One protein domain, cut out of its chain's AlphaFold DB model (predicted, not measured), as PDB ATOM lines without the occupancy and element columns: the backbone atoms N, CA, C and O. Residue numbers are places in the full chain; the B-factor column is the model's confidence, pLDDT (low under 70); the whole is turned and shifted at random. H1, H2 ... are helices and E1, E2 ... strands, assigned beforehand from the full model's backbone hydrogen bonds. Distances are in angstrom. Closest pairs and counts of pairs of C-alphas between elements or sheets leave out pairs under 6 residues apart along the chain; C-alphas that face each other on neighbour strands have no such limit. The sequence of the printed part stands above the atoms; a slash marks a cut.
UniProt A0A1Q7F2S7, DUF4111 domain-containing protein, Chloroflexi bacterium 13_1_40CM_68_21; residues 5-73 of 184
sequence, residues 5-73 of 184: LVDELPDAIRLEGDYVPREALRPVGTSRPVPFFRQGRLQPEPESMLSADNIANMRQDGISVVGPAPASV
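What this domain is: This is residues 5 to 73 of the 184 residues of the protein "DUF4111 domain-containing protein" of Chloroflexi bacterium 13_1_40CM_68_21 (UniProt A0A1Q7F2S7). With little regular structure, the domain strings loops between H1 and H2, a corner at one end, and H3 at the other. Its 69 printed residues, 22 in named elements, mostly helix, hold H1, H2, strand E1, H3. It is only just compact, close to loose, with radius of gyration of the C-alphas 12.9 A, spanning 34 by 25 by 19 A.

How they stand to each other: Start at H1, residues 5 to 8: it only just touches H2, residues 10 to 14, only at the corner, with 3 C-alpha pairs within 8 A, the closest Val 6 and Ala 12, 5.2 A. E1, residues 36 to 38, pairs with no named strand. H3, residues 52 to 61, is apart from these. Every O i to N i+4 pair is within hydrogen-bond range in H3, 0 of 1 in H2, with 2 O i to N i+3 pairs.

Where its parts are: Find C-alpha 52 at (165.049, 199.119, 195.303); H3 runs 14.1 A to C-alpha 61 at (167.942, 190.232, 205.914).

The domain as a whole: The printed part has no cut; links H2 to E1 and E1 to H3 are long. Residues 46 to 47 have pLDDT under 70.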
ATOM      1  N   LEU A   5     186.755 180.377 188.136       80.00
ATOM      2  CA  LEU A   5     186.120 179.916 189.371       80.00
ATOM      3  C   LEU A   5     185.203 178.709 189.126       80.00
ATOM      4  O   LEU A   5     185.123 177.818 189.961       80.00
ATOM      5  N   VAL A   6     184.540 178.669 187.968       81.75
ATOM      6  CA  VAL A   6     183.681 177.543 187.560       81.75
ATOM      7  C   VAL A   6     184.497 176.297 187.212       81.75
ATOM      8  O   VAL A   6     184.032 175.187 187.463       81.75
ATOM      9  N   ASP A   7     185.703 176.468 186.667       83.88
ATOM     10  CA  ASP A   7     186.575 175.349 186.293       83.88
ATOM     11  C   ASP A   7     187.102 174.627 187.546       83.88
ATOM     12  O   ASP A   7     187.255 173.406 187.552       83.88
ATOM     13  N   GLU A   8     187.340 175.377 188.625       85.88
ATOM     14  CA  GLU A   8     187.825 174.856 189.909       85.88
ATOM     15  C   GLU A   8     186.687 174.399 190.837       85.88
ATOM     16  O   GLU A   8     186.841 173.439 191.595       85.88
ATOM     17  N   LEU A   9     185.537 175.077 190.786       87.75
ATOM     18  CA  LEU A   9     184.370 174.826 191.627       87.75
ATOM     19  C   LEU A   9     183.110 174.813 190.750       87.75
ATOM     20  O   LEU A   9     182.503 175.864 190.543       87.75
ATOM     21  N   PRO A  10     182.652 173.640 190.273       85.19
ATOM     22  CA  PRO A  10     181.493 173.548 189.381       85.19
ATOM     23  C   PRO A  10     180.224 174.218 189.929       85.19
ATOM     24  O   PRO A  10     179.463 174.831 189.181       85.19
ATOM     25  N   ASP A  11     180.023 174.184 191.251       86.00
ATOM     26  CA  ASP A  11     178.890 174.835 191.920       86.00
ATOM     27  C   ASP A  11     178.926 176.372 191.843       86.00
ATOM     28  O   ASP A  11     177.895 177.023 192.045       86.00
ATOM     29  N   ALA A  12     180.068 176.973 191.489       87.06
ATOM     30  CA  ALA A  12     180.191 178.410 191.263       87.06
ATOM     31  C   ALA A  12     179.297 178.907 190.115       87.06
ATOM     32  O   ALA A  12     178.981 180.094 190.068       87.06
ATOM     33  N   ILE A  13     178.796 178.010 189.253       87.44
ATOM     34  CA  ILE A  13     177.760 178.309 188.249       87.44
ATOM     35  C   ILE A  13     176.472 178.880 188.868       87.44
ATOM     36  O   ILE A  13     175.627 179.428 188.169       87.44
ATOM     37  N   ARG A  14     176.280 178.747 190.183       85.44
ATOM     38  CA  ARG A  14     175.117 179.279 190.901       85.44
ATOM     39  C   ARG A  14     175.355 180.665 191.494       85.44
ATOM     40  O   ARG A  14     174.428 181.232 192.064       85.44
ATOM     41  N   LEU A  15     176.584 181.177 191.421       87.62
ATOM     42  CA  LEU A  15     176.936 182.476 191.974       87.62
ATOM     43  C   LEU A  15     176.471 183.596 191.046       87.62
ATOM     44  O   LEU A  15     176.737 183.588 189.840       87.62
ATOM     45  N   GLU A  16     175.818 184.572 191.663       89.62
ATOM     46  CA  GLU A  16     175.385 185.826 191.061       89.62
ATOM     47  C   GLU A  16     175.723 186.971 192.031       89.62
ATOM     48  O   GLU A  16     175.756 186.758 193.248       89.62
ATOM     49  N   GLY A  17     176.005 188.169 191.519       90.62
ATOM     50  CA  GLY A  17     176.243 189.346 192.357       90.62
ATOM     51  C   GLY A  17     176.807 190.553 191.611       90.62
ATOM     52  O   GLY A  17     177.252 190.448 190.474       90.62
ATOM     53  N   ASP A  18     176.823 191.701 192.283       90.62
ATOM     54  CA  ASP A  18     177.312 192.972 191.741       90.62
ATOM     55  C   ASP A  18     178.587 193.440 192.461       90.62
ATOM     56  O   ASP A  18     178.700 193.339 193.687       90.62
ATOM     57  N   TYR A  19     179.525 194.042 191.724       90.00
ATOM     58  CA  TYR A  19     180.701 194.711 192.292       90.00
ATOM     59  C   TYR A  19     180.510 196.223 192.300       90.00
ATOM     60  O   TYR A  19     180.815 196.911 191.325       90.00
ATOM     61  N   VAL A  20     180.014 196.765 193.413       92.06
ATOM     62  CA  VAL A  20     179.586 198.170 193.465       92.06
ATOM     63  C   VAL A  20     180.447 199.010 194.408       92.06
ATOM     64  O   VAL A  20     180.473 198.756 195.613       92.06
ATOM     65  N   PRO A  21     181.117 200.058 193.896       92.88
ATOM     66  CA  PRO A  21     181.767 201.056 194.735       92.88
ATOM     67  C   PRO A  21     180.746 201.779 195.616       92.88
ATOM     68  O   PRO A  21     179.670 202.155 195.146       92.88
ATOM     69  N   ARG A  22     181.080 202.016 196.888       92.81
ATOM     70  CA  ARG A  22     180.136 202.571 197.874       92.81
ATOM     71  C   ARG A  22     179.541 203.905 197.426       92.81
ATOM     72  O   ARG A  22     178.349 204.135 197.586       92.81
ATOM     73  N   GLU A  23     180.353 204.772 196.835       94.81
ATOM     74  CA  GLU A  23     179.945 206.082 196.327       94.81
ATOM     75  C   GLU A  23     178.991 206.009 195.123       94.81
ATOM     76  O   GLU A  23     178.319 206.996 194.809       94.81
ATOM     77  N   ALA A  24     178.898 204.848 194.467       94.56
ATOM     78  CA  ALA A  24     177.985 204.595 193.361       94.56
ATOM     79  C   ALA A  24     176.630 204.019 193.806       94.56
ATOM     80  O   ALA A  24     175.696 204.039 193.004       94.56
ATOM     81  N   LEU A  25     176.495 203.551 195.055       94.88
ATOM     82  CA  LEU A  25     175.236 203.018 195.584       94.88
ATOM     83  C   LEU A  25     174.167 204.109 195.660       94.88
ATOM     84  O   LEU A  25     174.402 205.208 196.174       94.88
ATOM     85  N   ARG A  26     172.970 203.803 195.169       95.81
ATOM     86  CA  ARG A  26     171.782 204.652 195.284       95.81
ATOM     87  C   ARG A  26     170.627 203.812 195.834       95.81
ATOM     88  O   ARG A  26     170.672 202.596 195.710       95.81
ATOM     89  N   PRO A  27     169.589 204.422 196.435       95.31
ATOM     90  CA  PRO A  27     168.381 203.692 196.840       95.31
ATOM     91  C   PRO A  27     167.695 202.934 195.693       95.31
ATOM     92  O   PRO A  27     166.905 202.029 195.935       95.31
ATOM     93  N   VAL A  28     167.974 203.339 194.450       92.62
ATOM     94  CA  VAL A  28     167.505 202.700 193.224       92.62
ATOM     95  C   VAL A  28     168.704 202.584 192.282       92.62
ATOM     96  O   VAL A  28     169.184 203.602 191.779       92.62
ATOM     97  N   GLY A  29     169.207 201.366 192.076       91.19
ATOM     98  CA  GLY A  29     170.317 201.077 191.169       91.19
ATOM     99  C   GLY A  29     171.651 201.708 191.575       91.19
ATOM    100  O   GLY A  29     171.991 201.846 192.755       91.19
ATOM    101  N   THR A  30     172.428 202.098 190.567       93.50
ATOM    102  CA  THR A  30     173.765 202.680 190.718       93.50
ATOM    103  C   THR A  30     173.907 203.962 189.904       93.50
ATOM    104  O   THR A  30     173.238 204.167 188.895       93.50
ATOM    105  N   SER A  31     174.812 204.857 190.312       93.81
ATOM    106  CA  SER A  31     175.071 206.106 189.571       93.81
ATOM    107  C   SER A  31     175.967 205.939 188.339       93.81
ATOM    108  O   SER A  31     176.236 206.912 187.639       93.81
ATOM    109  N   ARG A  32     176.512 204.741 188.125       90.44
ATOM    110  CA  ARG A  32     177.354 204.363 186.985       90.44
ATOM    111  C   ARG A  32     177.215 202.860 186.731       90.44
ATOM    112  O   ARG A  32     176.912 202.144 187.690       90.44
ATOM    113  N   PRO A  33     177.473 202.376 185.506       88.38
ATOM    114  CA  PRO A  33     177.579 200.948 185.241       88.38
ATOM    115  C   PRO A  33     178.555 200.271 186.205       88.38
ATOM    116  O   PRO A  33     179.608 200.834 186.526       88.38
ATOM    117  N   VAL A  34     178.193 199.081 186.671       88.25
ATOM    118  CA  VAL A  34     178.997 198.276 187.593       88.25
ATOM    119  C   VAL A  34     179.238 196.890 187.004       88.25
ATOM    120  O   VAL A  34     178.393 196.405 186.252       88.25
ATOM    121  N   PRO A  35     180.379 196.251 187.308       87.06
ATOM    122  CA  PRO A  35     180.605 194.874 186.910       87.06
ATOM    123  C   PRO A  35     179.589 193.945 187.581       87.06
ATOM    124  O   PRO A  35     179.411 193.988 188.802       87.06
ATOM    125  N   PHE A  36     178.979 193.085 186.774       87.56
ATOM    126  CA  PHE A  36     177.982 192.109 187.193       87.56
ATOM    127  C   PHE A  36     178.513 190.690 187.007       87.56
ATOM    128  O   PHE A  36     179.205 190.383 186.034       87.56
ATOM    129  N   PHE A  37     178.207 189.822 187.961       87.06
ATOM    130  CA  PHE A  37     178.615 188.431 188.004       87.06
ATOM    131  C   PHE A  37     177.382 187.544 187.912       87.06
ATOM    132  O   PHE A  37     176.456 187.681 188.708       87.06
ATOM    133  N   ARG A  38     177.370 186.611 186.959       87.44
ATOM    134  CA  ARG A  38     176.279 185.650 186.777       87.44
ATOM    135  C   ARG A  38     176.811 184.341 186.250       87.44
ATOM    136  O   ARG A  38     177.728 184.340 185.430       87.44
ATOM    137  N   GLN A  39     176.220 183.237 186.691       85.38
ATOM    138  CA  GLN A  39     176.642 181.900 186.280       85.38
ATOM    139  C   GLN A  39     178.146 181.678 186.492       85.38
ATOM    140  O   GLN A  39     178.840 181.122 185.644       85.38
ATOM    141  N   GLY A  40     178.678 182.189 187.605       84.50
ATOM    142  CA  GLY A  40     180.098 182.062 187.914       84.50
ATOM    143  C   GLY A  40     181.037 182.828 186.972       84.50
ATOM    144  O   GLY A  40     182.233 182.551 186.978       84.50
ATOM    145  N   ARG A  41     180.537 183.780 186.170       85.88
ATOM    146  CA  ARG A  41     181.340 184.574 185.225       85.88
ATOM    147  C   ARG A  41     181.003 186.057 185.285       85.88
ATOM    148  O   ARG A  41     179.854 186.433 185.526       85.88
ATOM    149  N   LEU A  42     182.010 186.897 185.046       86.94
ATOM    150  CA  LEU A  42     181.789 188.328 184.870       86.94
ATOM    151  C   LEU A  42     181.103 188.560 183.520       86.94
ATOM    152  O   LEU A  42     181.542 188.029 182.501       86.94
ATOM    153  N   GLN A  43     180.017 189.323 183.529       84.19
ATOM    154  CA  GLN A  43     179.219 189.580 182.340       84.19
ATOM    155  C   GLN A  43     179.739 190.820 181.591       84.19
ATOM    156  O   GLN A  43     180.182 191.780 182.229       84.19
ATOM    157  N   PRO A  44     179.716 190.807 180.244       73.62
ATOM    158  CA  PRO A  44     180.233 191.906 179.428       73.62
ATOM    159  C   PRO A  44     179.320 193.137 179.439       73.62
ATOM    160  O   PRO A  44     179.800 194.259 179.283       73.62
ATOM    161  N   GLU A  45     178.017 192.935 179.628       75.62
ATOM    162  CA  GLU A  45     177.028 194.005 179.700       75.62
ATOM    163  C   GLU A  45     176.670 194.296 181.164       75.62
ATOM    164  O   GLU A  45     176.477 193.361 181.948       75.62
ATOM    165  N   PRO A  46     176.602 195.580 181.559       69.38
ATOM    166  CA  PRO A  46     176.227 195.954 182.910       69.38
ATOM    167  C   PRO A  46     174.724 195.743 183.104       69.38
ATOM    168  O   PRO A  46     173.902 196.516 182.618       69.38
ATOM    169  N   GLU A  47     174.382 194.717 183.864       69.69
ATOM    170  CA  GLU A  47     173.085 194.561 184.515       69.69
ATOM    171  C   GLU A  47     173.277 194.872 186.008       69.69
ATOM    172  O   GLU A  47     174.402 194.842 186.506       69.69
ATOM    173  N   SER A  48     172.223 195.231 186.737       74.75
ATOM    174  CA  SER A  48     172.340 195.412 188.184       74.75
ATOM    175  C   SER A  48     171.207 194.710 188.898       74.75
ATOM    176  O   SER A  48     170.038 195.003 188.651       74.75
ATOM    177  N   MET A  49     171.553 193.848 189.855       83.94
ATOM    178  CA  MET A  49     170.572 193.244 190.755       83.94
ATOM    179  C   MET A  49     170.132 194.220 191.859       83.94
ATOM    180  O   MET A  49     169.386 193.836 192.758       83.94
ATOM    181  N   LEU A  50     170.568 195.485 191.818       89.94
ATOM    182  CA  LEU A  50     170.311 196.505 192.836       89.94
ATOM    183  C   LEU A  50     169.016 197.293 192.597       89.94
ATOM    184  O   LEU A  50     168.979 198.522 192.719       89.94
ATOM    185  N   SER A  51     167.925 196.594 192.289       92.56
ATOM    186  CA  SER A  51     166.588 197.180 192.379       92.56
ATOM    187  C   SER A  51     166.287 197.613 193.821       92.56
ATOM    188  O   SER A  51     166.871 197.115 194.788       92.56
ATOM    189  N   ALA A  52     165.361 198.558 193.989       95.81
ATOM    190  CA  ALA A  52     165.049 199.119 195.303       95.81
ATOM    191  C   ALA A  52     164.547 198.050 196.299       95.81
ATOM    192  O   ALA A  52     164.895 198.084 197.480       95.81
ATOM    193  N   ASP A  53     163.769 197.067 195.827       94.31
ATOM    194  CA  ASP A  53     163.308 195.940 196.643       94.31
ATOM    195  C   ASP A  53     164.456 194.998 197.035       94.31
ATOM    196  O   ASP A  53     164.517 194.576 198.192       94.31
ATOM    197  N   ASN A  54     165.406 194.733 196.131       92.81
ATOM    198  CA  ASN A  54     166.585 193.922 196.434       92.81
ATOM    199  C   ASN A  54     167.515 194.620 197.431       92.81
ATOM    200  O   ASN A  54     167.977 193.980 198.376       92.81
ATOM    201  N   ILE A  55     167.748 195.931 197.286       95.62
ATOM    202  CA  ILE A  55     168.517 196.716 198.265       95.62
ATOM    203  C   ILE A  55     167.839 196.662 199.635       95.62
ATOM    204  O   ILE A  55     168.505 196.380 200.630       95.62
ATOM    205  N   ALA A  56     166.525 196.896 199.699       96.31
ATOM    206  CA  ALA A  56     165.778 196.845 200.954       96.31
ATOM    207  C   ALA A  56     165.853 195.453 201.606       96.31
ATOM    208  O   ALA A  56     166.103 195.352 202.808       96.31
ATOM    209  N   ASN A  57     165.707 194.388 200.814       93.88
ATOM    210  CA  ASN A  57     165.812 193.006 201.275       93.88
ATOM    211  C   ASN A  57     167.218 192.692 201.817       93.88
ATOM    212  O   ASN A  57     167.357 192.212 202.936       93.88
ATOM    213  N   MET A  58     168.279 193.041 201.084       94.06
ATOM    214  CA  MET A  58     169.659 192.839 201.547       94.06
ATOM    215  C   MET A  58     169.999 193.683 202.778       94.06
ATOM    216  O   MET A  58     170.746 193.236 203.644       94.06
ATOM    217  N   ARG A  59     169.462 194.903 202.879       95.50
ATOM    218  CA  ARG A  59     169.655 195.770 204.047       95.50
ATOM    219  C   ARG A  59     169.039 195.158 205.306       95.50
ATOM    220  O   ARG A  59     169.635 195.283 206.374       95.50
ATOM    221  N   GLN A  60     167.865 194.539 205.172       94.62
ATOM    222  CA  GLN A  60     167.100 193.961 206.276       94.62
ATOM    223  C   GLN A  60     167.603 192.567 206.675       94.62
ATOM    224  O   GLN A  60     167.856 192.329 207.852       94.62
ATOM    225  N   ASP A  61     167.762 191.675 205.697       92.50
ATOM    226  CA  ASP A  61     167.942 190.232 205.914       92.50
ATOM    227  C   ASP A  61     169.288 189.703 205.379       92.50
ATOM    228  O   ASP A  61     169.571 188.505 205.443       92.50
ATOM    229  N   GLY A  62     170.136 190.578 204.827       93.06
ATOM    230  CA  GLY A  62     171.438 190.202 204.285       93.06
ATOM    231  C   GLY A  62     172.454 189.810 205.360       93.06
ATOM    232  O   GLY A  62     172.446 190.311 206.485       93.06
ATOM    233  N   ILE A  63     173.391 188.943 204.977       95.50
ATOM    234  CA  ILE A  63     174.477 188.471 205.839       95.50
ATOM    235  C   ILE A  63     175.801 189.002 205.290       95.50
ATOM    236  O   ILE A  63     176.158 188.729 204.144       95.50
ATOM    237  N   SER A  64     176.553 189.728 206.115       95.75
ATOM    238  CA  SER A  64     177.924 190.114 205.772       95.75
ATOM    239  C   SER A  64     178.866 188.939 205.998       95.75
ATOM    240  O   SER A  64     179.059 188.504 207.129       95.75
ATOM    241  N   VAL A  65     179.482 188.448 204.923       95.38
ATOM    242  CA  VAL A  65     180.578 187.466 205.012       95.38
ATOM    243  C   VAL A  65     181.880 188.160 205.421       95.38
ATOM    244  O   VAL A  65     182.649 187.634 206.220       95.38
ATOM    245  N   VAL A  66     182.111 189.367 204.894       95.31
ATOM    246  CA  VAL A  66     183.269 190.216 205.200       95.31
ATOM    247  C   VAL A  66     182.804 191.665 205.337       95.31
ATOM    248  O   VAL A  66     181.983 192.135 204.552       95.31
ATOM    249  N   GLY A  67     183.366 192.388 206.309       95.56
ATOM    250  CA  GLY A  67     183.080 193.804 206.528       95.56
ATOM    251  C   GLY A  67     181.862 194.058 207.426       95.56
ATOM    252  O   GLY A  67     181.418 193.164 208.148       95.56
ATOM    253  N   PRO A  68     181.356 195.301 207.452       96.44
ATOM    254  CA  PRO A  68     180.300 195.694 208.375       96.44
ATOM    255  C   PRO A  68     178.923 195.188 207.914       96.44
ATOM    256  O   PRO A  68     178.755 194.758 206.772       96.44
ATOM    257  N   ALA A  69     177.924 195.245 208.799       96.62
ATOM    258  CA  ALA A  69     176.561 194.783 208.515       96.62
ATOM    259  C   ALA A  69     175.934 195.526 207.313       96.62
ATOM    260  O   ALA A  69     176.209 196.724 207.147       96.62
ATOM    261  N   PRO A  70     175.038 194.898 206.519       96.50
ATOM    262  CA  PRO A  70     174.490 195.512 205.304       96.50
ATOM    263  C   PRO A  70     173.791 196.853 205.561       96.50
ATOM    264  O   PRO A  70     173.974 197.801 204.799       96.50
ATOM    265  N   ALA A  71     173.093 196.985 206.696       96.81
ATOM    266  CA  ALA A  71     172.451 198.225 207.141       96.81
ATOM    267  C   ALA A  71     173.408 199.415 207.371       96.81
ATOM    268  O   ALA A  71     172.969 200.562 207.447       96.81
ATOM    269  N   SER A  72     174.718 199.189 207.449       96.44
ATOM    270  CA  SER A  72     175.709 200.271 207.544       96.44
ATOM    271  C   SER A  72     176.268 200.721 206.184       96.44
ATOM    272  O   SER A  72     176.927 201.762 206.096       96.44
ATOM    273  N   VAL A  73     176.020 199.946 205.121       95.62
ATOM    274  CA  VAL A  73     176.604 200.146 203.784       95.62
ATOM    275  C   VAL A  73     175.535 200.501 202.760       95.62
ATOM    276  O   VAL A  73     175.703 201.469 202.022       95.62
TER     277      VAL A  73